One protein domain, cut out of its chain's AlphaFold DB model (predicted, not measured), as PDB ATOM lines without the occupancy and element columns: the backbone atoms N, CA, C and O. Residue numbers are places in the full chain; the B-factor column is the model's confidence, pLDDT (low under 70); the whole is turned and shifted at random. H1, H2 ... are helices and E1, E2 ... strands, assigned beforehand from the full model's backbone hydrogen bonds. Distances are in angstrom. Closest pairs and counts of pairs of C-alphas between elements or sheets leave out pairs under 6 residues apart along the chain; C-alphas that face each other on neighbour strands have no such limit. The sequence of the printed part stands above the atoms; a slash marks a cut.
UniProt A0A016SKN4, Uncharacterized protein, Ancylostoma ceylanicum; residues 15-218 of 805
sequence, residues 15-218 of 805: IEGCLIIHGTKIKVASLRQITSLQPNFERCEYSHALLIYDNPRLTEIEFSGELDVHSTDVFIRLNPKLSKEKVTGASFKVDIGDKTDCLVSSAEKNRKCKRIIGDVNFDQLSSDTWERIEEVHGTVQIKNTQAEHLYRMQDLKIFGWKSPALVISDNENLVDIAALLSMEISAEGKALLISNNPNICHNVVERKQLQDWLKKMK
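What this domain is: This is residues 15 to 218 of the 805 residues of an uncharacterized protein of Ancylostoma ceylanicum (UniProt A0A016SKN4). What shape is it? With little regular structure, the chain winds in stacked turns as two lobes, E1 to E6, then H1 E7 H2 E8 to E11 H3 E12 E13, with H4 at the far end. What builds it? The printed part has 204 residues, under half in its thirteen named strands and four named helices, class mixed. Sheets E1 E4 E6, E2 E5, E7 E8 E10 E12 and E9 E11 E13 are parallel. It is compact, radius of gyration of the C-alphas 18.7 A, spanning 58 by 37 by 23 A.

Where its parts are: Where is E1? Residues 19 to 22, from C-alpha 19 at (43.257, 16.731, 116.575). And H4? Residues 204 to 216, 18.6 A long.

How they stand to each other: What pairs? E1 and E4, residues 50 to 53, are parallel; N 21 and O 51 are 2.8 A apart. What touches? H3, residues 178 to 182, touches H4; the closest C-alphas, Leu 181 and Leu 210, are 6.6 A apart. H4 has every O i to N i+4 pair within hydrogen-bond range, H3 0 of 1 but 2 of 2 O i to N i+3 pairs.

The domain as a whole: How large? The farthest C-alphas, Gln 33 and Val 204, are 59.3 A apart. Any gaps? The printed part has no cut; residues 78 to 103 form a long link; no printed residue is under 70 in pLDDT.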
ATOM      1  N   ILE A  15      44.616  14.464 124.678       85.94
ATOM      2  CA  ILE A  15      44.650  13.704 123.422       85.94
ATOM      3  C   ILE A  15      46.097  13.270 123.163       85.94
ATOM      4  O   ILE A  15      46.978  14.112 123.018       85.94
ATOM      5  N   GLU A  16      46.323  11.957 123.083       85.06
ATOM      6  CA  GLU A  16      47.571  11.355 122.594       85.06
ATOM      7  C   GLU A  16      47.395  10.990 121.112       85.06
ATOM      8  O   GLU A  16      46.709  10.016 120.788       85.06
ATOM      9  N   GLY A  17      47.975  11.778 120.208       85.38
ATOM     10  CA  GLY A  17      47.750  11.678 118.765       85.38
ATOM     11  C   GLY A  17      47.568  13.060 118.147       85.38
ATOM     12  O   GLY A  17      48.265  13.997 118.526       85.38
ATOM     13  N   CYS A  18      46.629  13.198 117.209       88.00
ATOM     14  CA  CYS A  18      46.332  14.482 116.581       88.00
ATOM     15  C   CYS A  18      44.845  14.835 116.598       88.00
ATOM     16  O   CYS A  18      43.969  13.979 116.464       88.00
ATOM     17  N   LEU A  19      44.571  16.130 116.735       89.88
ATOM     18  CA  LEU A  19      43.257  16.731 116.575       89.88
ATOM     19  C   LEU A  19      43.196  17.442 115.225       89.88
ATOM     20  O   LEU A  19      43.889  18.434 115.000       89.88
ATOM     21  N   ILE A  20      42.324  16.956 114.345       89.38
ATOM     22  CA  ILE A  20      42.179  17.471 112.985       89.38
ATOM     23  C   ILE A  20      40.773  18.042 112.811       89.38
ATOM     24  O   ILE A  20      39.778  17.339 112.987       89.38
ATOM     25  N   ILE A  21      40.684  19.318 112.439       91.62
ATOM     26  CA  ILE A  21      39.427  20.004 112.129       91.62
ATOM     27  C   ILE A  21      39.545  20.583 110.725       91.62
ATOM     28  O   ILE A  21      40.156  21.634 110.522       91.62
ATOM     29  N   HIS A  22      38.938  19.910 109.752       90.81
ATOM     30  CA  HIS A  22      38.993  20.355 108.366       90.81
ATOM     31  C   HIS A  22      37.707  20.103 107.585       90.81
ATOM     32  O   HIS A  22      36.927  19.212 107.925       90.81
ATOM     33  N   GLY A  23      37.452  20.924 106.561       86.69
ATOM     34  CA  GLY A  23      36.288  20.803 105.677       86.69
ATOM     35  C   GLY A  23      34.935  21.042 106.360       86.69
ATOM     36  O   GLY A  23      33.881  20.707 105.810       86.69
ATOM     37  N   THR A  24      34.919  21.590 107.581       90.00
ATOM     38  CA  THR A  24      33.692  21.699 108.376       90.00
ATOM     39  C   THR A  24      32.954  23.022 108.139       90.00
ATOM     40  O   THR A  24      33.493  24.022 107.662       90.00
ATOM     41  N   LYS A  25      31.670  23.060 108.514       90.44
ATOM     42  CA  LYS A  25      30.827  24.272 108.465       90.44
ATOM     43  C   LYS A  25      30.643  24.928 109.837       90.44
ATOM     44  O   LYS A  25      29.737  25.757 109.982       90.44
ATOM     45  N   ILE A  26      31.452  24.549 110.831       91.81
ATOM     46  CA  ILE A  26      31.362  25.104 112.186       91.81
ATOM     47  C   ILE A  26      31.710  26.596 112.168       91.81
ATOM     48  O   ILE A  26      32.498  27.050 111.340       91.81
ATOM     49  N   LYS A  27      31.095  27.364 113.071       91.50
ATOM     50  CA  LYS A  27      31.426  28.784 113.278       91.50
ATOM     51  C   LYS A  27      32.424  28.986 114.415       91.50
ATOM     52  O   LYS A  27      33.276  29.858 114.321       91.50
ATOM     53  N   VAL A  28      32.320  28.164 115.456       92.62
ATOM     54  CA  VAL A  28      33.162  28.227 116.652       92.62
ATOM     55  C   VAL A  28      33.727  26.835 116.909       92.62
ATOM     56  O   VAL A  28      32.960  25.874 116.999       92.62
ATOM     57  N   ALA A  29      35.049  26.730 117.014       90.50
ATOM     58  CA  ALA A  29      35.737  25.540 117.500       90.50
ATOM     59  C   ALA A  29      36.075  25.746 118.983       90.50
ATOM     60  O   ALA A  29      37.101  26.337 119.318       90.50
ATOM     61  N   SER A  30      35.183  25.305 119.876       89.50
ATOM     62  CA  SER A  30      35.405  25.423 121.322       89.50
ATOM     63  C   SER A  30      36.200  24.219 121.829       89.50
ATOM     64  O   SER A  30      35.655  23.134 122.025       89.50
ATOM     65  N   LEU A  31      37.506  24.419 122.007       89.62
ATOM     66  CA  LEU A  31      38.493  23.429 122.448       89.62
ATOM     67  C   LEU A  31      38.914  23.642 123.912       89.62
ATOM     68  O   LEU A  31      39.879  23.044 124.375       89.62
ATOM     69  N   ARG A  32      38.159  24.452 124.669       85.19
ATOM     70  CA  ARG A  32      38.440  24.833 126.068       85.19
ATOM     71  C   ARG A  32      38.565  23.662 127.046       85.19
ATOM     72  O   ARG A  32      39.045  23.854 128.153       85.19
ATOM     73  N   GLN A  33      38.072  22.479 126.680       84.81
ATOM     74  CA  GLN A  33      38.147  21.285 127.528       84.81
ATOM     75  C   GLN A  33      39.475  20.535 127.383       84.81
ATOM     76  O   GLN A  33      39.794  19.734 128.253       84.81
ATOM     77  N   ILE A  34      40.238  20.802 126.319       87.50
ATOM     78  CA  ILE A  34      41.516  20.149 126.045       87.50
ATOM     79  C   ILE A  34      42.618  20.951 126.743       87.50
ATOM     80  O   ILE A  34      42.795  22.145 126.484       87.50
ATOM     81  N   THR A  35      43.344  20.299 127.641       86.25
ATOM     82  CA  THR A  35      44.450  20.888 128.409       86.25
ATOM     83  C   THR A  35      45.807  20.334 127.990       86.25
ATOM     84  O   THR A  35      46.816  20.982 128.222       86.25
ATOM     85  N   SER A  36      45.863  19.182 127.316       85.94
ATOM     86  CA  SER A  36      47.116  18.635 126.786       85.94
ATOM     87  C   SER A  36      46.905  17.920 125.454       85.94
ATOM     88  O   SER A  36      45.950  17.155 125.280       85.94
ATOM     89  N   LEU A  37      47.809  18.181 124.512       87.38
ATOM     90  CA  LEU A  37      47.834  17.576 123.190       87.38
ATOM     91  C   LEU A  37      49.241  17.027 122.945       87.38
ATOM     92  O   LEU A  37      50.170  17.776 122.658       87.38
ATOM     93  N   GLN A  38      49.396  15.715 123.098       82.12
ATOM     94  CA  GLN A  38      50.695  15.059 123.007       82.12
ATOM     95  C   GLN A  38      50.860  14.429 121.618       82.12
ATOM     96  O   GLN A  38      50.089  13.519 121.286       82.12
ATOM     97  N   PRO A  39      51.840  14.876 120.805       76.62
ATOM     98  CA  PRO A  39      52.107  14.261 119.511       76.62
ATOM     99  C   PRO A  39      52.477  12.788 119.701       76.62
ATOM    100  O   PRO A  39      53.361  12.442 120.485       76.62
ATOM    101  N   ASN A  40      51.790  11.903 118.978       82.06
ATOM    102  CA  ASN A  40      52.112  10.481 118.938       82.06
ATOM    103  C   ASN A  40      52.061   9.977 117.491       82.06
ATOM    104  O   ASN A  40      50.984   9.709 116.956       82.06
ATOM    105  N   PHE A  41      53.239   9.817 116.890       71.31
ATOM    106  CA  PHE A  41      53.415   9.397 115.496       71.31
ATOM    107  C   PHE A  41      53.034   7.934 115.220       71.31
ATOM    108  O   PHE A  41      52.873   7.551 114.066       71.31
ATOM    109  N   GLU A  42      52.844   7.105 116.252       76.25
ATOM    110  CA  GLU A  42      52.300   5.748 116.087       76.25
ATOM    111  C   GLU A  42      50.768   5.751 115.980       76.25
ATOM    112  O   GLU A  42      50.172   4.804 115.467       76.25
ATOM    113  N   ARG A  43      50.116   6.813 116.473       80.94
ATOM    114  CA  ARG A  43      48.651   6.958 116.499       80.94
ATOM    115  C   ARG A  43      48.123   8.037 115.558       80.94
ATOM    116  O   ARG A  43      46.916   8.098 115.331       80.94
ATOM    117  N   CYS A  44      49.002   8.873 115.018       82.19
ATOM    118  CA  CYS A  44      48.683   9.899 114.044       82.19
ATOM    119  C   CYS A  44      49.687   9.877 112.891       82.19
ATOM    120  O   CYS A  44      50.891   9.917 113.112       82.19
ATOM    121  N   GLU A  45      49.178   9.871 111.660       81.50
ATOM    122  CA  GLU A  45      50.011   9.962 110.456       81.50
ATOM    123  C   GLU A  45      50.524  11.385 110.163       81.50
ATOM    124  O   GLU A  45      51.371  11.544 109.285       81.50
ATOM    125  N   TYR A  46      50.007  12.404 110.867       85.94
ATOM    126  CA  TYR A  46      50.367  13.804 110.660       85.94
ATOM    127  C   TYR A  46      51.506  14.268 111.576       85.94
ATOM    128  O   TYR A  46      51.547  13.902 112.749       85.94
ATOM    129  N   SER A  47      52.363  15.152 111.062       82.88
ATOM    130  CA  SER A  47      53.454  15.792 111.810       82.88
ATOM    131  C   SER A  47      52.974  16.843 112.814       82.88
ATOM    132  O   SER A  47      53.699  17.254 113.711       82.88
ATOM    133  N   HIS A  48      51.738  17.318 112.658       87.81
ATOM    134  CA  HIS A  48      51.131  18.293 113.553       87.81
ATOM    135  C   HIS A  48      50.151  17.601 114.496       87.81
ATOM    136  O   HIS A  48      49.217  16.921 114.061       87.81
ATOM    137  N   ALA A  49      50.320  17.832 115.795       88.00
ATOM    138  CA  ALA A  49      49.374  17.398 116.808       88.00
ATOM    139  C   ALA A  49      48.033  18.145 116.677       88.00
ATOM    140  O   ALA A  49      46.978  17.557 116.905       88.00
ATOM    141  N   LEU A  50      48.037  19.421 116.271       91.00
ATOM    142  CA  LEU A  50      46.829  20.210 116.010       91.00
ATOM    143  C   LEU A  50      46.795  20.702 114.564       91.00
ATOM    144  O   LEU A  50      47.614  21.528 114.171       91.00
ATOM    145  N   LEU A  51      45.794  20.270 113.799       91.81
ATOM    146  CA  LEU A  51      45.638  20.623 112.389       91.81
ATOM    147  C   LEU A  51      44.244  21.227 112.144       91.81
ATOM    148  O   LEU A  51      43.238  20.519 112.176       91.81
ATOM    149  N   ILE A  52      44.154  22.538 111.901       93.50
ATOM    150  CA  ILE A  52      42.882  23.239 111.646       93.50
ATOM    151  C   ILE A  52      42.959  24.008 110.327       93.50
ATOM    152  O   ILE A  52      43.541  25.092 110.257       93.50
ATOM    153  N   TYR A  53      42.319  23.494 109.279       93.25
ATOM    154  CA  TYR A  53      42.353  24.125 107.958       93.25
ATOM    155  C   TYR A  53      41.075  23.909 107.152       93.25
ATOM    156  O   TYR A  53      40.301  23.014 107.451       93.25
ATOM    157  N   ASP A  54      40.825  24.738 106.138       92.12
ATOM    158  CA  ASP A  54      39.662  24.609 105.246       92.12
ATOM    159  C   ASP A  54      38.297  24.598 105.967       92.12
ATOM    160  O   ASP A  54      37.409  23.788 105.699       92.12
ATOM    161  N   ASN A  55      38.098  25.503 106.926       93.88
ATOM    162  CA  ASN A  55      36.795  25.688 107.566       93.88
ATOM    163  C   ASN A  55      36.189  27.035 107.125       93.88
ATOM    164  O   ASN A  55      36.364  28.054 107.800       93.88
ATOM    165  N   PRO A  56      35.434  27.094 106.008       89.12
ATOM    166  CA  PRO A  56      35.007  28.351 105.372       89.12
ATOM    167  C   PRO A  56      34.044  29.207 106.209       89.12
ATOM    168  O   PRO A  56      33.753  30.358 105.861       89.12
ATOM    169  N   ARG A  57      33.486  28.646 107.290       94.31
ATOM    170  CA  ARG A  57      32.575  29.340 108.212       94.31
ATOM    171  C   ARG A  57      33.172  29.600 109.592       94.31
ATOM    172  O   ARG A  57      32.505  30.288 110.362       94.31
ATOM    173  N   LEU A  58      34.372  29.097 109.875       95.56
ATOM    174  CA  LEU A  58      35.017  29.229 111.174       95.56
ATOM    175  C   LEU A  58      35.409  30.688 111.401       95.56
ATOM    176  O   LEU A  58      36.153  31.264 110.612       95.56
ATOM    177  N   THR A  59      34.871  31.280 112.460       94.56
ATOM    178  CA  THR A  59      35.132  32.664 112.867       94.56
ATOM    179  C   THR A  59      35.909  32.750 114.170       94.56
ATOM    180  O   THR A  59      36.463  33.805 114.449       94.56
ATOM    181  N   GLU A  60      35.929  31.679 114.970       95.38
ATOM    182  CA  GLU A  60      36.488  31.690 116.324       95.38
ATOM    183  C   GLU A  60      37.015  30.311 116.741       95.38
ATOM    184  O   GLU A  60      36.380  29.286 116.471       95.38
ATOM    185  N   ILE A  61      38.168  30.300 117.413       94.69
ATOM    186  CA  ILE A  61      38.759  29.126 118.066       94.69
ATOM    187  C   ILE A  61      39.016  29.500 119.525       94.69
ATOM    188  O   ILE A  61      39.622  30.535 119.810       94.69
ATOM    189  N   GLU A  62      38.561  28.662 120.450       93.25
ATOM    190  CA  GLU A  62      38.695  28.908 121.885       93.25
ATOM    191  C   GLU A  62      39.493  27.780 122.532       93.25
ATOM    192  O   GLU A  62      39.011  26.652 122.635       93.25
ATOM    193  N   PHE A  63      40.699  28.083 122.994       91.31
ATOM    194  CA  PHE A  63      41.526  27.168 123.773       91.31
ATOM    195  C   PHE A  63      41.343  27.409 125.278       91.31
ATOM    196  O   PHE A  63      40.760  28.407 125.703       91.31
ATOM    197  N   SER A  64      41.817  26.471 126.099       84.81
ATOM    198  CA  SER A  64      41.670  26.494 127.562       84.81
ATOM    199  C   SER A  64      42.508  27.570 128.267       84.81
ATOM    200  O   SER A  64      42.231  27.879 129.420       84.81
ATOM    201  N   GLY A  65      43.522  28.144 127.607       81.56
ATOM    202  CA  GLY A  65      44.552  28.978 128.243       81.56
ATOM    203  C   GLY A  65      45.713  28.169 128.836       81.56
ATOM    204  O   GLY A  65      46.823  28.682 128.922       81.56
ATOM    205  N   GLU A  66      45.470  26.899 129.167       84.19
ATOM    206  CA  GLU A  66      46.428  25.962 129.776       84.19
ATOM    207  C   GLU A  66      46.859  24.844 128.810       84.19
ATOM    208  O   GLU A  66      47.480  23.876 129.233       84.19
ATOM    209  N   LEU A  67      46.507  24.943 127.520       86.81
ATOM    210  CA  LEU A  67      46.824  23.914 126.530       86.81
ATOM    211  C   LEU A  67      48.343  23.728 126.399       86.81
ATOM    212  O   LEU A  67      49.038  24.619 125.907       86.81
ATOM    213  N   ASP A  68      48.828  22.552 126.788       86.31
ATOM    214  CA  ASP A  68      50.205  22.115 126.576       86.31
ATOM    215  C   ASP A  68      50.351  21.480 125.185       86.31
ATOM    216  O   ASP A  68      49.864  20.371 124.937       86.31
ATOM    217  N   VAL A  69      50.951  22.236 124.262       87.56
ATOM    218  CA  VAL A  69      51.314  21.821 122.899       87.56
ATOM    219  C   VAL A  69      52.477  22.683 122.406       87.56
ATOM    220  O   VAL A  69      52.487  23.904 122.606       87.56
ATOM    221  N   HIS A  70      53.462  22.080 121.740       84.00
ATOM    222  CA  HIS A  70      54.564  22.846 121.173       84.00
ATOM    223  C   HIS A  70      54.107  23.606 119.918       84.00
ATOM    224  O   HIS A  70      53.347  23.098 119.099       84.00
ATOM    225  N   SER A  71      54.582  24.842 119.738       82.44
ATOM    226  CA  SER A  71      54.115  25.710 118.638       82.44
ATOM    227  C   SER A  71      54.388  25.167 117.226       82.44
ATOM    228  O   SER A  71      53.692  25.548 116.292       82.44
ATOM    229  N   THR A  72      55.370  24.276 117.065       83.38
ATOM    230  CA  THR A  72      55.680  23.590 115.793       83.38
ATOM    231  C   THR A  72      54.664  22.508 115.438       83.38
ATOM    232  O   THR A  72      54.501  22.170 114.267       83.38
ATOM    233  N   ASP A  73      53.939  22.007 116.434       87.56
ATOM    234  CA  ASP A  73      52.995  20.902 116.283       87.56
ATOM    235  C   ASP A  73      51.582  21.434 116.007       87.56
ATOM    236  O   ASP A  73      50.618  20.671 115.942       87.56
ATOM    237  N   VAL A  74      51.452  22.754 115.843       89.56
ATOM    238  CA  VAL A  74      50.200  23.445 115.561       89.56
ATOM    239  C   VAL A  74      50.233  24.042 114.162       89.56
ATOM    240  O   VAL A  74      51.082  24.867 113.834       89.56
ATOM    241  N   PHE A  75      49.230  23.698 113.364       91.81
ATOM    242  CA  PHE A  75      49.025  24.240 112.034       91.81
ATOM    243  C   PHE A  75      47.585  24.729 111.887       91.81
ATOM    244  O   PHE A  75      46.632  23.947 111.865       91.81
ATOM    245  N   ILE A  76      47.416  26.048 111.795       93.31
ATOM    246  CA  ILE A  76      46.113  26.694 111.625       93.31
ATOM    247  C   ILE A  76      46.202  27.572 110.387       93.31
ATOM    248  O   ILE A  76      46.801  28.632 110.433       93.31
ATOM    249  N   ARG A  77      45.636  27.166 109.254       92.75
ATOM    250  CA  ARG A  77      45.718  27.962 108.014       92.75
ATOM    251  C   ARG A  77      44.476  27.798 107.162       92.75
ATOM    252  O   ARG A  77      43.706  26.870 107.358       92.75
ATOM    253  N   LEU A  78      44.262  28.705 106.212       92.12
ATOM    254  CA  LEU A  78      43.160  28.617 105.248       92.12
ATOM    255  C   LEU A  78      41.756  28.553 105.893       92.12
ATOM    256  O   LEU A  78      40.885  27.787 105.487       92.12
ATOM    257  N   ASN A  79      41.515  29.394 106.902       93.00
ATOM    258  CA  ASN A  79      40.199  29.581 107.521       93.00
ATOM    259  C   ASN A  79      39.725  31.025 107.252       93.00
ATOM    260  O   ASN A  79      39.965  31.914 108.064       93.00
ATOM    261  N   PRO A  80      39.078  31.313 106.105       88.38
ATOM    262  CA  PRO A  80      38.976  32.671 105.549       88.38
ATOM    263  C   PRO A  80      38.154  33.673 106.375       88.38
ATOM    264  O   PRO A  80      38.226  34.872 106.111       88.38
ATOM    265  N   LYS A  81      37.346  33.207 107.336       92.50
ATOM    266  CA  LYS A  81      36.561  34.065 108.243       92.50
ATOM    267  C   LYS A  81      37.150  34.171 109.651       92.50
ATOM    268  O   LYS A  81      36.590  34.899 110.470       92.50
ATOM    269  N   LEU A  82      38.239  33.459 109.932       93.12
ATOM    270  CA  LEU A  82      38.930  33.494 111.211       93.12
ATOM    271  C   LEU A  82      39.878  34.695 111.224       93.12
ATOM    272  O   LEU A  82      40.690  34.854 110.315       93.12
ATOM    273  N   SER A  83      39.784  35.530 112.255       90.38
ATOM    274  CA  SER A  83      40.774  36.577 112.517       90.38
ATOM    275  C   SER A  83      41.654  36.174 113.696       90.38
ATOM    276  O   SER A  83      41.249  35.377 114.546       90.38
ATOM    277  N   LYS A  84      42.876  36.710 113.756       88.62
ATOM    278  CA  LYS A  84      43.860  36.320 114.773       88.62
ATOM    279  C   LYS A  84      43.382  36.643 116.193       88.62
ATOM    280  O   LYS A  84      43.639  35.878 117.112       88.62
ATOM    281  N   GLU A  85      42.621  37.722 116.357       89.25
ATOM    282  CA  GLU A  85      42.031  38.168 117.629       89.25
ATOM    283  C   GLU A  85      40.915  37.232 118.120       89.25
ATOM    284  O   GLU A  85      40.544  37.260 119.290       89.25
ATOM    285  N   LYS A  86      40.364  36.414 117.216       92.94
ATOM    286  CA  LYS A  86      39.334  35.409 117.500       92.94
ATOM    287  C   LYS A  86      39.907  34.014 117.747       92.94
ATOM    288  O   LYS A  86      39.151  33.055 117.861       92.94
ATOM    289  N   VAL A  87      41.228  33.898 117.858       91.94
ATOM    290  CA  VAL A  87      41.892  32.720 118.418       91.94
ATOM    291  C   VAL A  87      42.250  33.048 119.865       91.94
ATOM    292  O   VAL A  87      43.240  33.724 120.135       91.94
ATOM    293  N   THR A  88      41.395  32.635 120.797       90.56
ATOM    294  CA  THR A  88      41.492  33.005 122.218       90.56
ATOM    295  C   THR A  88      42.044  31.854 123.055       90.56
ATOM    296  O   THR A  88      41.852  30.687 122.723       90.56
ATOM    297  N   GLY A  89      42.763  32.172 124.137       86.81
ATOM    298  CA  GLY A  89      43.307  31.167 125.061       86.81
ATOM    299  C   GLY A  89      44.467  30.321 124.514       86.81
ATOM    300  O   GLY A  89      44.789  29.300 125.114       86.81
ATOM    301  N   ALA A  90      45.072  30.684 123.375       87.56
ATOM    302  CA  ALA A  90      46.245  29.989 122.841       87.56
ATOM    303  C   ALA A  90      47.507  30.356 123.643       87.56
ATOM    304  O   ALA A  90      47.839  31.533 123.770       87.56
ATOM    305  N   SER A  91      48.227  29.350 124.139       84.12
ATOM    306  CA  SER A  91      49.514  29.474 124.848       84.12
ATOM    307  C   SER A  91      50.723  29.594 123.901       84.12
ATOM    308  O   SER A  91      51.852  29.797 124.345       84.12
ATOM    309  N   PHE A  92      50.500  29.491 122.587       86.56
ATOM    310  CA  PHE A  92      51.518  29.451 121.536       86.56
ATOM    311  C   PHE A  92      51.329  30.566 120.496       86.56
ATOM    312  O   PHE A  92      50.285  31.218 120.406       86.56
ATOM    313  N   LYS A  93      52.350  30.781 119.653       85.44
ATOM    314  CA  LYS A  93      52.277  31.745 118.548       85.44
ATOM    315  C   LYS A  93      51.285  31.260 117.487       85.44
ATOM    316  O   LYS A  93      51.545  30.288 116.790       85.44
ATOM    317  N   VAL A  94      50.190  31.996 117.320       86.19
ATOM    318  CA  VAL A  94      49.195  31.723 116.278       86.19
ATOM    319  C   VAL A  94      49.637  32.331 114.944       86.19
ATOM    320  O   VAL A  94      49.790  33.555 114.814       86.19
ATOM    321  N   ASP A  95      49.798  31.460 113.958       89.62
ATOM    322  CA  ASP A  95      49.824  31.770 112.532       89.62
ATOM    323  C   ASP A  95      48.493  31.297 111.935       89.62
ATOM    324  O   ASP A  95      48.069  30.196 112.260       89.62
ATOM    325  N   ILE A  96      47.816  32.143 111.149       90.44
ATOM    326  CA  ILE A  96      46.547  31.810 110.469       90.44
ATOM    327  C   ILE A  96      46.688  31.765 108.938       90.44
ATOM    328  O   ILE A  96      45.691  31.588 108.230       90.44
ATOM    329  N   GLY A  97      47.912  31.932 108.422       88.81
ATOM    330  CA  GLY A  97      48.192  32.062 106.995       88.81
ATOM    331  C   GLY A  97      47.858  33.449 106.434       88.81
ATOM    332  O   GLY A  97      47.571  34.401 107.163       88.81
ATOM    333  N   ASP A  98      47.898  33.569 105.107       89.44
ATOM    334  CA  ASP A  98      47.553  34.799 104.387       89.44
ATOM    335  C   ASP A  98      46.765  34.512 103.092       89.44
ATOM    336  O   ASP A  98      46.322  33.393 102.836       89.44
ATOM    337  N   LYS A  99      46.546  35.540 102.260       86.88
ATOM    338  CA  LYS A  99      45.741  35.443 101.025       86.88
ATOM    339  C   LYS A  99      46.396  34.624  99.902       86.88
ATOM    340  O   LYS A  99      45.768  34.443  98.859       86.88
ATOM    341  N   THR A 100      47.646  34.205 100.077       92.81
ATOM    342  CA  THR A 100      48.375  33.350  99.136       92.81
ATOM    343  C   THR A 100      48.151  31.864  99.397       92.81
ATOM    344  O   THR A 100      48.468  31.057  98.522       92.81
ATOM    345  N   ASP A 101      47.553  31.511 100.539       94.38
ATOM    346  CA  ASP A 101      47.159  30.145 100.862       94.38
ATOM    347  C   ASP A 101      45.884  29.782 100.088       94.38
ATOM    348  O   ASP A 101      44.914  30.551 100.044       94.38
ATOM    349  N   CYS A 102      45.855  28.603  99.473       94.31
ATOM    350  CA  CYS A 102      44.665  28.095  98.804       94.31
ATOM    351  C   CYS A 102      44.553  26.567  98.866       94.31
ATOM    352  O   CYS A 102      45.521  25.862  99.138       94.31
ATOM    353  N   LEU A 103      43.352  26.053  98.583       94.06
ATOM    354  CA  LEU A 103      43.162  24.636  98.274       94.06
ATOM    355  C   LEU A 103      43.556  24.360  96.825       94.06
ATOM    356  O   LEU A 103      43.300  25.200  95.954       94.06
ATOM    357  N   VAL A 104      43.993  23.129  96.548       94.56
ATOM    358  CA  VAL A 104      44.224  22.623  95.184       94.56
ATOM    359  C   VAL A 104      43.029  22.883  94.253       94.56
ATOM    360  O   VAL A 104      43.195  23.396  93.152       94.56
ATOM    361  N   SER A 105      41.798  22.677  94.737       91.56
ATOM    362  CA  SER A 105      40.553  22.873  93.974       91.56
ATOM    363  C   SER A 105      40.288  24.325  93.550       91.56
ATOM    364  O   SER A 105      39.469  24.584  92.665       91.56
ATOM    365  N   SER A 106      40.966  25.283  94.183       91.88
ATOM    366  CA  SER A 106      40.839  26.719  93.922       91.88
ATOM    367  C   SER A 106      42.078  27.333  93.267       91.88
ATOM    368  O   SER A 106      42.008  28.473  92.801       91.88
ATOM    369  N   ALA A 107      43.188  26.589  93.210       93.81
ATOM    370  CA  ALA A 107      44.491  27.083  92.780       93.81
ATOM    371  C   ALA A 107      44.467  27.624  91.343       93.81
ATOM    372  O   ALA A 107      44.962  28.726  91.109       93.81
ATOM    373  N   GLU A 108      43.788  26.928  90.423       92.81
ATOM    374  CA  GLU A 108      43.625  27.339  89.015       92.81
ATOM    375  C   GLU A 108      42.937  28.703  88.860       92.81
ATOM    376  O   GLU A 108      43.282  29.515  88.004       92.81
ATOM    377  N   LYS A 109      41.941  28.984  89.707       91.12
ATOM    378  CA  LYS A 109      41.128  30.208  89.610       91.12
ATOM    379  C   LYS A 109      41.731  31.365  90.405       91.12
ATOM    380  O   LYS A 109      41.477  32.530  90.094       91.12
ATOM    381  N   ASN A 110      42.518  31.069  91.436       90.69
ATOM    382  CA  ASN A 110      43.123  32.068  92.303       90.69
ATOM    383  C   ASN A 110      44.554  32.387  91.861       90.69
ATOM    384  O   ASN A 110      45.496  31.780  92.362       90.69
ATOM    385  N   ARG A 111      44.727  33.417  91.018       88.19
ATOM    386  CA  ARG A 111      46.047  33.899  90.552       88.19
ATOM    387  C   ARG A 111      46.992  34.389  91.657       88.19
ATOM    388  O   ARG A 111      48.174  34.567  91.394       88.19
ATOM    389  N   LYS A 112      46.494  34.645  92.872       91.44
ATOM    390  CA  LYS A 112      47.323  35.043  94.023       91.44
ATOM    391  C   LYS A 112      47.792  33.856  94.860       91.44
ATOM    392  O   LYS A 112      48.577  34.063  95.778       91.44
ATOM    393  N   CYS A 113      47.305  32.648  94.570       94.25
ATOM    394  CA  CYS A 113      47.752  31.463  95.283       94.25
ATOM    395  C   CYS A 113      49.234  31.203  95.007       94.25
ATOM    396  O   CYS A 113      49.647  31.140  93.851       94.25
ATOM    397  N   LYS A 114      50.012  31.076  96.073       95.94
ATOM    398  CA  LYS A 114      51.422  30.678  96.026       95.94
ATOM    399  C   LYS A 114      51.690  29.468  96.910       95.94
ATOM    400  O   LYS A 114      52.703  28.808  96.723       95.94
ATOM    401  N   ARG A 115      50.792  29.172  97.855       96.25
ATOM    402  CA  ARG A 115      50.936  28.062  98.792       96.25
ATOM    403  C   ARG A 115      49.692  27.197  98.792       96.25
ATOM    404  O   ARG A 115      48.594  27.690  99.062       96.25
ATOM    405  N   ILE A 116      49.858  25.914  98.502       96.62
ATOM    406  CA  ILE A 116      48.763  24.955  98.612       96.62
ATOM    407  C   ILE A 116      48.768  24.357 100.010       96.62
ATOM    408  O   ILE A 116      49.800  23.903 100.495       96.62
ATOM    409  N   ILE A 117      47.599  24.363 100.643       94.88
ATOM    410  CA  ILE A 117      47.364  23.713 101.929       94.88
ATOM    411  C   ILE A 117      46.519  22.471 101.662       94.88
ATOM    412  O   ILE A 117      45.358  22.596 101.261       94.88
ATOM    413  N   GLY A 118      47.098  21.285 101.836       92.75
ATOM    414  CA  GLY A 118      46.448  20.027 101.477       92.75
ATOM    415  C   GLY A 118      47.300  19.101 100.623       92.75
ATOM    416  O   GLY A 118      48.312  19.500 100.051       92.75
ATOM    417  N   ASP A 119      46.832  17.860 100.508       94.06
ATOM    418  CA  ASP A 119      47.413  16.872  99.603       94.06
ATOM    419  C   ASP A 119      47.075  17.214  98.142       94.06
ATOM    420  O   ASP A 119      45.962  17.655  97.831       94.06
ATOM    421  N   VAL A 120      48.037  17.004  97.241       95.94
ATOM    422  CA  VAL A 120      47.945  17.382  95.824       95.94
ATOM    423  C   VAL A 120      48.393  16.232  94.938       95.94
ATOM    424  O   VAL A 120      49.504  15.727  95.080       95.94
ATOM    425  N   ASN A 121      47.568  15.867  93.961       96.25
ATOM    426  CA  ASN A 121      47.991  15.008  92.859       96.25
ATOM    427  C   ASN A 121      48.523  15.873  91.711       96.25
ATOM    428  O   ASN A 121      47.911  16.884  91.367       96.25
ATOM    429  N   PHE A 122      49.622  15.453  91.083       94.88
ATOM    430  CA  PHE A 122      50.302  16.189  90.011       94.88
ATOM    431  C   PHE A 122      49.353  16.670  88.902       94.88
ATOM    432  O   PHE A 122      49.385  17.839  88.525       94.88
ATOM    433  N   ASP A 123      48.453  15.792  88.452       92.62
ATOM    434  CA  ASP A 123      47.531  16.050  87.340       92.62
ATOM    435  C   ASP A 123      46.332  16.949  87.706       92.62
ATOM    436  O   ASP A 123      45.508  17.261  86.848       92.62
ATOM    437  N   GLN A 124      46.193  17.368  88.971       94.25
ATOM    438  CA  GLN A 124      45.125  18.293  89.378       94.25
ATOM    439  C   GLN A 124      45.403  19.740  88.977       94.25
ATOM    440  O   GLN A 124      44.470  20.545  88.981       94.25
ATOM    441  N   LEU A 125      46.660  20.070  88.671       94.56
ATOM    442  CA  LEU A 125      47.092  21.425  88.359       94.56
ATOM    443  C   LEU A 125      47.718  21.490  86.967       94.56
ATOM    444  O   LEU A 125      48.455  20.602  86.537       94.56
ATOM    445  N   SER A 126      47.426  22.578  86.266       92.88
ATOM    446  CA  SER A 126      48.051  22.941  85.003       92.88
ATOM    447  C   SER A 126      49.515  23.344  85.201       92.88
ATOM    448  O   SER A 126      49.953  23.662  86.308       92.88
ATOM    449  N   SER A 127      50.281  23.360  84.106       90.31
ATOM    450  CA  SER A 127      51.679  23.812  84.101       90.31
ATOM    451  C   SER A 127      51.832  25.205  84.693       90.31
ATOM    452  O   SER A 127      52.616  25.388  85.615       90.31
ATOM    453  N   ASP A 128      51.022  26.148  84.211       91.62
ATOM    454  CA  ASP A 128      51.055  27.551  84.620       91.62
ATOM    455  C   ASP A 128      50.744  27.713  86.111       91.62
ATOM    456  O   ASP A 128      51.222  28.639  86.769       91.62
ATOM    457  N   THR A 129      49.911  26.824  86.664       94.31
ATOM    458  CA  THR A 129      49.651  26.820  88.100       94.31
ATOM    459  C   THR A 129      50.844  26.258  88.858       94.31
ATOM    460  O   THR A 129      51.284  26.925  89.788       94.31
ATOM    461  N   TRP A 130      51.408  25.116  88.456       94.94
ATOM    462  CA  TRP A 130      52.605  24.552  89.092       94.94
ATOM    463  C   TRP A 130      53.778  25.540  89.133       94.94
ATOM    464  O   TRP A 130      54.331  25.751  90.205       94.94
ATOM    465  N   GLU A 131      54.064  26.231  88.027       92.25
ATOM    466  CA  GLU A 131      55.154  27.221  87.931       92.25
ATOM    467  C   GLU A 131      54.967  28.441  88.853       92.25
ATOM    468  O   GLU A 131      55.913  29.172  89.141       92.25
ATOM    469  N   ARG A 132      53.738  28.686  89.321       94.00
ATOM    470  CA  ARG A 132      53.407  29.784  90.237       94.00
ATOM    471  C   ARG A 132      53.394  29.360  91.706       94.00
ATOM    472  O   ARG A 132      53.483  30.229  92.577       94.00
ATOM    473  N   ILE A 133      53.196  28.075  91.996       96.75
ATOM    474  CA  ILE A 133      53.165  27.581  93.372       96.75
ATOM    475  C   ILE A 133      54.597  27.504  93.901       96.75
ATOM    476  O   ILE A 133      55.449  26.832  93.338       96.75
ATOM    477  N   GLU A 134      54.836  28.185  95.017       96.81
ATOM    478  CA  GLU A 134      56.129  28.234  95.700       96.81
ATOM    479  C   GLU A 134      56.214  27.155  96.793       96.81
ATOM    480  O   GLU A 134      57.279  26.575  97.012       96.81
ATOM    481  N   GLU A 135      55.097  26.852  97.473       96.94
ATOM    482  CA  GLU A 135      55.077  25.886  98.578       96.94
ATOM    483  C   GLU A 135      53.840  24.975  98.571       96.94
ATOM    484  O   GLU A 135      52.721  25.394  98.264       96.94
ATOM    485  N   VAL A 136      54.021  23.732  99.013       97.12
ATOM    486  CA  VAL A 136      52.938  22.816  99.386       97.12
ATOM    487  C   VAL A 136      53.120  22.412 100.844       97.12
ATOM    488  O   VAL A 136      54.127  21.809 101.205       97.12
ATOM    489  N   HIS A 137      52.129  22.729 101.673       94.50
ATOM    490  CA  HIS A 137      52.000  22.224 103.041       94.50
ATOM    491  C   HIS A 137      51.038  21.037 102.999       94.50
ATOM    492  O   HIS A 137      49.818  21.208 103.073       94.50
ATOM    493  N   GLY A 138      51.592  19.849 102.769       93.62
ATOM    494  CA  GLY A 138      50.834  18.639 102.470       93.62
ATOM    495  C   GLY A 138      51.684  17.548 101.821       93.62
ATOM    496  O   GLY A 138      52.911  17.648 101.783       93.62
ATOM    497  N   THR A 139      51.040  16.510 101.287       94.88
ATOM    498  CA  THR A 139      51.701  15.474 100.482       94.88
ATOM    499  C   THR A 139      51.450  15.690  98.992       94.88
ATOM    500  O   THR A 139      50.309  15.835  98.555       94.88
ATOM    501  N   VAL A 140      52.509  15.637  98.184       97.56
ATOM    502  CA  VAL A 140      52.422  15.663  96.718       97.56
ATOM    503  C   VAL A 140      52.540  14.245  96.160       97.56
ATOM    504  O   VAL A 140      53.483  13.515  96.474       97.56
ATOM    505  N   GLN A 141      51.596  13.853  95.306       97.50
ATOM    506  CA  GLN A 141      51.567  12.551  94.643       97.50
ATOM    507  C   GLN A 141      51.693  12.709  93.126       97.50
ATOM    508  O   GLN A 141      50.845  13.299  92.461       97.50
ATOM    509  N   ILE A 142      52.745  12.126  92.568       97.44
ATOM    510  CA  ILE A 142      52.992  11.992  91.135       97.44
ATOM    511  C   ILE A 142      52.815  10.512  90.814       97.44
ATOM    512  O   ILE A 142      53.766   9.729  90.892       97.44
ATOM    513  N   LYS A 143      51.567  10.107  90.570       96.75
ATOM    514  CA  LYS A 143      51.213   8.698  90.411       96.75
ATOM    515  C   LYS A 143      50.389   8.448  89.161       96.75
ATOM    516  O   LYS A 143      49.338   9.061  89.008       96.75
ATOM    517  N   ASN A 144      50.829   7.498  88.334       95.19
ATOM    518  CA  ASN A 144      50.166   7.116  87.084       95.19
ATOM    519  C   ASN A 144      49.857   8.321  86.167       95.19
ATOM    520  O   ASN A 144      48.813   8.365  85.512       95.19
ATOM    521  N   THR A 145      50.752   9.314  86.145       93.88
ATOM    522  CA  THR A 145      50.623  10.485  85.269       93.88
ATOM    523  C   THR A 145      51.165  10.187  83.869       93.88
ATOM    524  O   THR A 145      51.989   9.294  83.662       93.88
ATOM    525  N   GLN A 146      50.712  10.974  82.893       93.50
ATOM    526  CA  GLN A 146      51.248  10.995  81.530       93.50
ATOM    527  C   GLN A 146      52.441  11.953  81.374       93.50
ATOM    528  O   GLN A 146      52.953  12.110  80.269       93.50
ATOM    529  N   ALA A 147      52.875  12.617  82.449       93.44
ATOM    530  CA  ALA A 147      53.965  13.578  82.401       93.44
ATOM    531  C   ALA A 147      55.314  12.923  82.075       93.44
ATOM    532  O   ALA A 147      55.744  11.984  82.745       93.44
ATOM    533  N   GLU A 148      56.020  13.485  81.094       94.25
ATOM    534  CA  GLU A 148      57.374  13.051  80.733       94.25
ATOM    535  C   GLU A 148      58.462  13.709  81.595       94.25
ATOM    536  O   GLU A 148      59.574  13.192  81.705       94.25
ATOM    537  N   HIS A 149      58.155  14.849  82.218       93.94
ATOM    538  CA  HIS A 149      59.124  15.691  82.916       93.94
ATOM    539  C   HIS A 149      58.508  16.432  84.114       93.94
ATOM    540  O   HIS A 149      57.336  16.823  84.083       93.94
ATOM    541  N   LEU A 150      59.320  16.712  85.135       94.88
ATOM    542  CA  LEU A 150      58.888  17.413  86.358       94.88
ATOM    543  C   LEU A 150      59.276  18.898  86.425       94.88
ATOM    544  O   LEU A 150      59.085  19.512  87.471       94.88
ATOM    545  N   TYR A 151      59.798  19.503  85.348       92.62
ATOM    546  CA  TYR A 151      60.330  20.882  85.385       92.62
ATOM    547  C   TYR A 151      59.331  21.930  85.901       92.62
ATOM    548  O   TYR A 151      59.735  22.952  86.435       92.62
ATOM    549  N   ARG A 152      58.025  21.679  85.775       92.81
ATOM    550  CA  ARG A 152      56.971  22.595  86.243       92.81
ATOM    551  C   ARG A 152      56.956  22.753  87.767       92.81
ATOM    552  O   ARG A 152      56.392  23.712  88.265       92.81
ATOM    553  N   MET A 153      57.568  21.818  88.496       94.44
ATOM    554  CA  MET A 153      57.738  21.852  89.954       94.44
ATOM    555  C   MET A 153      59.147  22.301  90.370       94.44
ATOM    556  O   MET A 153      59.582  22.022  91.488       94.44
ATOM    557  N   GLN A 154      59.901  22.922  89.464       93.75
ATOM    558  CA  GLN A 154      61.230  23.437  89.774       93.75
ATOM    559  C   GLN A 154      61.155  24.458  90.922       93.75
ATOM    560  O   GLN A 154      60.198  25.222  91.017       93.75
ATOM    561  N   ASP A 155      62.143  24.419  91.817       95.50
ATOM    562  CA  ASP A 155      62.252  25.266  93.015       95.50
ATOM    563  C   ASP A 155      61.105  25.120  94.045       95.50
ATOM    564  O   ASP A 155      61.046  25.869  95.025       95.50
ATOM    565  N   LEU A 156      60.213  24.135  93.878       97.31
ATOM    566  CA  LEU A 156      59.088  23.913  94.784       97.31
ATOM    567  C   LEU A 156      59.553  23.463  96.176       97.31
ATOM    568  O   LEU A 156      60.379  22.553  96.321       97.31
ATOM    569  N   LYS A 157      58.926  24.036  97.209       97.94
ATOM    570  CA  LYS A 157      59.088  23.605  98.600       97.94
ATOM    571  C   LYS A 157      57.927  22.733  99.048       97.94
ATOM    572  O   LYS A 157      56.769  23.122  98.929       97.94
ATOM    573  N   ILE A 158      58.223  21.566  99.602       97.06
ATOM    574  CA  ILE A 158      57.228  20.648 100.150       97.06
ATOM    575  C   ILE A 158      57.491  20.485 101.645       97.06
ATOM    576  O   ILE A 158      58.505  19.916 102.067       97.06
ATOM    577  N   PHE A 159      56.544  20.974 102.436       94.06
ATOM    578  CA  PHE A 159      56.463  20.778 103.875       94.06
ATOM    579  C   PHE A 159      55.448  19.669 104.135       94.06
ATOM    580  O   PHE A 159      54.238  19.889 104.202       94.06
ATOM    581  N   GLY A 160      55.962  18.445 104.192       91.31
ATOM    582  CA  GLY A 160      55.176  17.243 104.375       91.31
ATOM    583  C   GLY A 160      54.587  17.178 105.761       91.31
ATOM    584  O   GLY A 160      55.295  16.896 106.724       91.31
ATOM    585  N   TRP A 161      53.270  17.332 105.836       89.44
ATOM    586  CA  TRP A 161      52.540  17.054 107.062       89.44
ATOM    587  C   TRP A 161      52.355  15.556 107.326       89.44
ATOM    588  O   TRP A 161      51.788  15.214 108.344       89.44
ATOM    589  N   LYS A 162      52.789  14.676 106.411       88.06
ATOM    590  CA  LYS A 162      52.795  13.207 106.490       88.06
ATOM    591  C   LYS A 162      54.077  12.695 105.835       88.06
ATOM    592  O   LYS A 162      54.660  13.378 104.989       88.06
ATOM    593  N   SER A 163      54.485  11.472 106.168       87.81
ATOM    594  CA  SER A 163      55.616  10.793 105.525       87.81
ATOM    595  C   SER A 163      55.133   9.630 104.644       87.81
ATOM    596  O   SER A 163      54.563   8.682 105.189       87.81
ATOM    597  N   PRO A 164      55.418   9.614 103.323       93.75
ATOM    598  CA  PRO A 164      56.255  10.570 102.581       93.75
ATOM    599  C   PRO A 164      55.580  11.898 102.210       93.75
ATOM    600  O   PRO A 164      54.372  11.953 101.988       93.75
ATOM    601  N   ALA A 165      56.390  12.952 102.065       95.19
ATOM    602  CA  ALA A 165      55.954  14.266 101.587       95.19
ATOM    603  C   ALA A 165      55.821  14.320 100.061       95.19
ATOM    604  O   ALA A 165      54.916  14.967  99.542       95.19
ATOM    605  N   LEU A 166      56.704  13.624  99.339       97.50
ATOM    606  CA  LEU A 166      56.632  13.458  97.889       97.50
ATOM    607  C   LEU A 166      56.637  11.969  97.536       97.50
ATOM    608  O   LEU A 166      57.546  11.227  97.918       97.50
ATOM    609  N   VAL A 167      55.630  11.545  96.777       97.38
ATOM    610  CA  VAL A 167      55.516  10.187  96.236       97.38
ATOM    611  C   VAL A 167      55.545  10.256  94.716       97.38
ATOM    612  O   VAL A 167      54.674  10.876  94.117       97.38
ATOM    613  N   ILE A 168      56.521   9.598  94.090       97.81
ATOM    614  CA  ILE A 168      56.630   9.455  92.633       97.81
ATOM    615  C   ILE A 168      56.538   7.969  92.303       97.81
ATOM    616  O   ILE A 168      57.526   7.238  92.450       97.81
ATOM    617  N   SER A 169      55.365   7.496  91.883       97.25
ATOM    618  CA  SER A 169      55.186   6.072  91.609       97.25
ATOM    619  C   SER A 169      54.400   5.728  90.359       97.25
ATOM    620  O   SER A 169      53.471   6.425  89.982       97.25
ATOM    621  N   ASP A 170      54.740   4.594  89.752       96.94
ATOM    622  CA  ASP A 170      53.945   3.985  88.681       96.94
ATOM    623  C   ASP A 170      53.773   4.907  87.455       96.94
ATOM    624  O   ASP A 170      52.715   4.923  86.831       96.94
ATOM    625  N   ASN A 171      54.795   5.706  87.118       96.56
ATOM    626  CA  ASN A 171      54.761   6.605  85.962       96.56
ATOM    627  C   ASN A 171      55.576   6.011  84.814       96.56
ATOM    628  O   ASN A 171      56.808   6.071  84.801       96.56
ATOM    629  N   GLU A 172      54.879   5.431  83.837       94.69
ATOM    630  CA  GLU A 172      55.516   4.789  82.685       94.69
ATOM    631  C   GLU A 172      56.205   5.808  81.767       94.69
ATOM    632  O   GLU A 172      57.315   5.553  81.312       94.69
ATOM    633  N   ASN A 173      55.615   6.987  81.556       94.81
ATOM    634  CA  ASN A 173      56.156   7.994  80.634       94.81
ATOM    635  C   ASN A 173      57.196   8.923  81.267       94.81
ATOM    636  O   ASN A 173      57.812   9.708  80.554       94.81
ATOM    637  N   LEU A 174      57.403   8.855  82.585       95.81
ATOM    638  CA  LEU A 174      58.280   9.789  83.282       95.81
ATOM    639  C   LEU A 174      59.752   9.523  82.940       95.81
ATOM    640  O   LEU A 174      60.296   8.468  83.277       95.81
ATOM    641  N   VAL A 175      60.391  10.510  82.311       94.38
ATOM    642  CA  VAL A 175      61.787  10.465  81.862       94.38
ATOM    643  C   VAL A 175      62.666  11.412  82.681       94.38
ATOM    644  O   VAL A 175      63.670  10.967  83.235       94.38
ATOM    645  N   ASP A 176      62.301  12.695  82.777       93.75
ATOM    646  CA  ASP A 176      63.140  13.740  83.384       93.75
ATOM    647  C   ASP A 176      62.641  14.129  84.790       93.75
ATOM    648  O   ASP A 176      61.565  14.713  84.964       93.75
ATOM    649  N   ILE A 177      63.461  13.835  85.801       95.75
ATOM    650  CA  ILE A 177      63.235  14.199  87.208       95.75
ATOM    651  C   ILE A 177      64.263  15.217  87.729       95.75
ATOM    652  O   ILE A 177      64.422  15.363  88.942       95.75
ATOM    653  N   ALA A 178      64.973  15.934  86.850       94.38
ATOM    654  CA  ALA A 178      66.050  16.851  87.242       94.38
ATOM    655  C   ALA A 178      65.562  17.997  88.142       94.38
ATOM    656  O   ALA A 178      66.338  18.502  88.951       94.38
ATOM    657  N   ALA A 179      64.273  18.351  88.068       95.00
ATOM    658  CA  ALA A 179      63.645  19.342  88.944       95.00
ATOM    659  C   ALA A 179      63.886  19.055  90.436       95.00
ATOM    660  O   ALA A 179      64.062  19.988  91.218       95.00
ATOM    661  N   LEU A 180      64.004  17.776  90.821       95.81
ATOM    662  CA  LEU A 180      64.287  17.370  92.200       95.81
ATOM    663  C   LEU A 180      65.570  17.992  92.766       95.81
ATOM    664  O   LEU A 180      65.630  18.258  93.961       95.81
ATOM    665  N   LEU A 181      66.576  18.268  91.927       94.94
ATOM    666  CA  LEU A 181      67.834  18.889  92.361       94.94
ATOM    667  C   LEU A 181      67.645  20.301  92.936       94.94
ATOM    668  O   LEU A 181      68.503  20.765  93.685       94.94
ATOM    669  N   SER A 182      66.546  20.966  92.580       95.25
ATOM    670  CA  SER A 182      66.208  22.328  93.013       95.25
ATOM    671  C   SER A 182      65.172  22.387  94.140       95.25
ATOM    672  O   SER A 182      64.992  23.430  94.758       95.25
ATOM    673  N   MET A 183      64.489  21.275  94.421       95.81
ATOM    674  CA  MET A 183      63.372  21.247  95.363       95.81
ATOM    675  C   MET A 183      63.836  21.137  96.819       95.81
ATOM    676  O   MET A 183      64.825  20.470  97.135       95.81
ATOM    677  N   GLU A 184      63.052  21.720  97.726       96.06
ATOM    678  CA  GLU A 184      63.214  21.571  99.175       96.06
ATOM    679  C   GLU A 184      62.108  20.651  99.701       96.06
ATOM    680  O   GLU A 184      60.936  21.014  99.677       96.06
ATOM    681  N   ILE A 185      62.451  19.440 100.150       95.75
ATOM    682  CA  ILE A 185      61.462  18.436 100.577       95.75
ATOM    683  C   ILE A 185      61.742  18.041 102.022       95.75
ATOM    684  O   ILE A 185      62.796  17.483 102.327       95.75
ATOM    685  N   SER A 186      60.776  18.290 102.902       92.50
ATOM    686  CA  SER A 186      60.870  17.988 104.330       92.50
ATOM    687  C   SER A 186      59.647  17.208 104.810       92.50
ATOM    688  O   SER A 186      58.541  17.422 104.326       92.50
ATOM    689  N   ALA A 187      59.855  16.259 105.722       89.50
ATOM    690  CA  ALA A 187      58.801  15.508 106.405       89.50
ATOM    691  C   ALA A 187      59.376  14.887 107.679       89.50
ATOM    692  O   ALA A 187      60.566  14.558 107.722       89.50
ATOM    693  N   GLU A 188      58.531  14.629 108.671       81.06
ATOM    694  CA  GLU A 188      58.906  13.789 109.805       81.06
ATOM    695  C   GLU A 188      58.947  12.320 109.369       81.06
ATOM    696  O   GLU A 188      57.923  11.676 109.152       81.06
ATOM    697  N   GLY A 189      60.158  11.796 109.162       82.81
ATOM    698  CA  GLY A 189      60.385  10.446 108.646       82.81
ATOM    699  C   GLY A 189      60.964  10.436 107.229       82.81
ATOM    700  O   GLY A 189      61.920  11.150 106.923       82.81
ATOM    701  N   LYS A 190      60.445   9.562 106.358       87.69
ATOM    702  CA  LYS A 190      60.964   9.381 104.994       87.69
ATOM    703  C   LYS A 190      60.291  10.371 104.047       87.69
ATOM    704  O   LYS A 190      59.246  10.072 103.489       87.69
ATOM    705  N   ALA A 191      60.924  11.516 103.812       93.06
ATOM    706  CA  ALA A 191      60.333  12.605 103.031       93.06
ATOM    707  C   ALA A 191      60.031  12.273 101.553       93.06
ATOM    708  O   ALA A 191      59.089  12.828 100.992       93.06
ATOM    709  N   LEU A 192      60.783  11.362 100.925       96.19
ATOM    710  CA  LEU A 192      60.655  11.035  99.501       96.19
ATOM    711  C   LEU A 192      60.491   9.530  99.274       96.19
ATOM    712  O   LEU A 192      61.264   8.720  99.795       96.19
ATOM    713  N   LEU A 193      59.535   9.158  98.427       95.50
ATOM    714  CA  LEU A 193      59.377   7.804  97.904       95.50
ATOM    715  C   LEU A 193      59.353   7.833  96.374       95.50
ATOM    716  O   LEU A 193      58.524   8.515  95.783       95.50
ATOM    717  N   ILE A 194      60.235   7.052  95.745       96.69
ATOM    718  CA  ILE A 194      60.244   6.829  94.295       96.69
ATOM    719  C   ILE A 194      60.205   5.321  94.038       96.69
ATOM    720  O   ILE A 194      61.054   4.593  94.552       96.69
ATOM    721  N   SER A 195      59.236   4.848  93.255       95.88
ATOM    722  CA  SER A 195      59.085   3.422  92.920       95.88
ATOM    723  C   SER A 195      58.386   3.217  91.575       95.88
ATOM    724  O   SER A 195      57.505   3.984  91.232       95.88
ATOM    725  N   ASN A 196      58.714   2.161  90.829       94.75
ATOM    726  CA  ASN A 196      58.020   1.800  89.578       94.75
ATOM    727  C   ASN A 196      57.984   2.911  88.502       94.75
ATOM    728  O   ASN A 196      56.941   3.183  87.922       94.75
ATOM    729  N   ASN A 197      59.125   3.541  88.207       95.62
ATOM    730  CA  ASN A 197      59.249   4.523  87.118       95.62
ATOM    731  C   ASN A 197      60.333   4.041  86.127       95.62
ATOM    732  O   ASN A 197      61.505   4.383  86.292       95.62
ATOM    733  N   PRO A 198      59.994   3.171  85.155       94.19
ATOM    734  CA  PRO A 198      60.975   2.397  84.383       94.19
ATOM    735  C   PRO A 198      61.768   3.204  83.342       94.19
ATOM    736  O   PRO A 198      62.756   2.696  82.806       94.19
ATOM    737  N   ASN A 199      61.344   4.428  83.021       95.12
ATOM    738  CA  ASN A 199      61.910   5.221  81.927       95.12
ATOM    739  C   ASN A 199      62.682   6.469  82.385       95.12
ATOM    740  O   ASN A 199      63.154   7.212  81.525       95.12
ATOM    741  N   ILE A 200      62.904   6.651  83.698       95.25
ATOM    742  CA  ILE A 200      63.739   7.744  84.222       95.25
ATOM    743  C   ILE A 200      65.117   7.679  83.570       95.25
ATOM    744  O   ILE A 200      65.808   6.669  83.686       95.25
ATOM    745  N   CYS A 201      65.530   8.744  82.894       93.69
ATOM    746  CA  CYS A 201      66.739   8.746  82.086       93.69
ATOM    747  C   CYS A 201      67.342  10.148  82.019       93.69
ATOM    748  O   CYS A 201      66.655  11.135  81.775       93.69
ATOM    749  N   HIS A 202      68.651  10.219  82.241       94.38
ATOM    750  CA  HIS A 202      69.419  11.456  82.297       94.38
ATOM    751  C   HIS A 202      70.804  11.230  81.708       94.38
ATOM    752  O   HIS A 202      71.346  10.122  81.787       94.38
ATOM    753  N   ASN A 203      71.407  12.293  81.172       93.88
ATOM    754  CA  ASN A 203      72.814  12.239  80.795       93.88
ATOM    755  C   ASN A 203      73.701  11.981  82.028       93.88
ATOM    756  O   ASN A 203      73.282  12.140  83.176       93.88
ATOM    757  N   VAL A 204      74.948  11.572  81.798       93.75
ATOM    758  CA  VAL A 204      75.851  11.143  82.876       93.75
ATOM    759  C   VAL A 204      76.112  12.218  83.937       93.75
ATOM    760  O   VAL A 204      76.308  11.863  85.099       93.75
ATOM    761  N   VAL A 205      76.086  13.503  83.569       92.88
ATOM    762  CA  VAL A 205      76.327  14.617  84.496       92.88
ATOM    763  C   VAL A 205      75.156  14.751  85.467       92.88
ATOM    764  O   VAL A 205      75.344  14.649  86.679       92.88
ATOM    765  N   GLU A 206      73.940  14.889  84.942       93.06
ATOM    766  CA  GLU A 206      72.729  15.014  85.760       93.06
ATOM    767  C   GLU A 206      72.436  13.742  86.550       93.06
ATOM    768  O   GLU A 206      72.070  13.806  87.721       93.06
ATOM    769  N   ARG A 207      72.655  12.569  85.944       94.38
ATOM    770  CA  ARG A 207      72.492  11.272  86.607       94.38
ATOM    771  C   ARG A 207      73.351  11.183  87.866       94.38
ATOM    772  O   ARG A 207      72.844  10.759  88.899       94.38
ATOM    773  N   LYS A 208      74.623  11.598  87.807       93.00
ATOM    774  CA  LYS A 208      75.520  11.613  88.977       93.00
ATOM    775  C   LYS A 208      75.018  12.574  90.058       93.00
ATOM    776  O   LYS A 208      74.927  12.183  91.218       93.00
ATOM    777  N   GLN A 209      74.619  13.789  89.675       94.25
ATOM    778  CA  GLN A 209      74.066  14.779  90.610       94.25
ATOM    779  C   GLN A 209      72.792  14.267  91.298       94.25
ATOM    780  O   GLN A 209      72.663  14.366  92.519       94.25
ATOM    781  N   LEU A 210      71.877  13.667  90.533       95.12
ATOM    782  CA  LEU A 210      70.650  13.065  91.049       95.12
ATOM    783  C   LEU A 210      70.950  11.881  91.961       95.12
ATOM    784  O   LEU A 210      70.360  11.789  93.027       95.12
ATOM    785  N   GLN A 211      71.875  10.994  91.591       94.75
ATOM    786  CA  GLN A 211      72.279   9.872  92.443       94.75
ATOM    787  C   GLN A 211      72.833  10.354  93.788       94.75
ATOM    788  O   GLN A 211      72.442   9.825  94.830       94.75
ATOM    789  N   ASP A 212      73.686  11.379  93.784       94.44
ATOM    790  CA  ASP A 212      74.236  11.960  95.009       94.44
ATOM    791  C   ASP A 212      73.153  12.622  95.871       94.44
ATOM    792  O   ASP A 212      73.147  12.465  97.096       94.44
ATOM    793  N   TRP A 213      72.210  13.334  95.250       94.75
ATOM    794  CA  TRP A 213      71.081  13.954  95.945       94.75
ATOM    795  C   TRP A 213      70.110  12.906  96.517       94.75
ATOM    796  O   TRP A 213      69.797  12.928  97.708       94.75
ATOM    797  N   LEU A 214      69.713  11.912  95.718       94.31
ATOM    798  CA  LEU A 214      68.822  10.818  96.119       94.31
ATOM    799  C   LEU A 214      69.427   9.975  97.247       94.31
ATOM    800  O   LEU A 214      68.718   9.573  98.172       94.31
ATOM    801  N   LYS A 215      70.750   9.773  97.235       93.69
ATOM    802  CA  LYS A 215      71.472   9.092  98.315       93.69
ATOM    803  C   LYS A 215      71.334   9.827  99.649       93.69
ATOM    804  O   LYS A 215      71.132   9.170 100.669       93.69
ATOM    805  N   LYS A 216      71.386  11.168  99.660       91.62
ATOM    806  CA  LYS A 216      71.129  11.976 100.874       91.62
ATOM    807  C   LYS A 216      69.696  11.783 101.378       91.62
ATOM    808  O   LYS A 216      69.485  11.691 102.583       91.62
ATOM    809  N   MET A 217      68.746  11.617 100.457       91.25
ATOM    810  CA  MET A 217      67.337  11.321 100.750       91.25
ATOM    811  C   MET A 217      67.065   9.842 101.085       91.25
ATOM    812  O   MET A 217      65.923   9.484 101.368       91.25
ATOM    813  N   LYS A 218      68.089   8.972 101.076       91.44
ATOM    814  CA  LYS A 218      67.970   7.514 101.279       91.44
ATOM    815  C   LYS A 218      66.999   6.850 100.287       91.44
ATOM    816  O   LYS A 218      66.246   5.942 100.644       91.44
TER     817      LYS A 218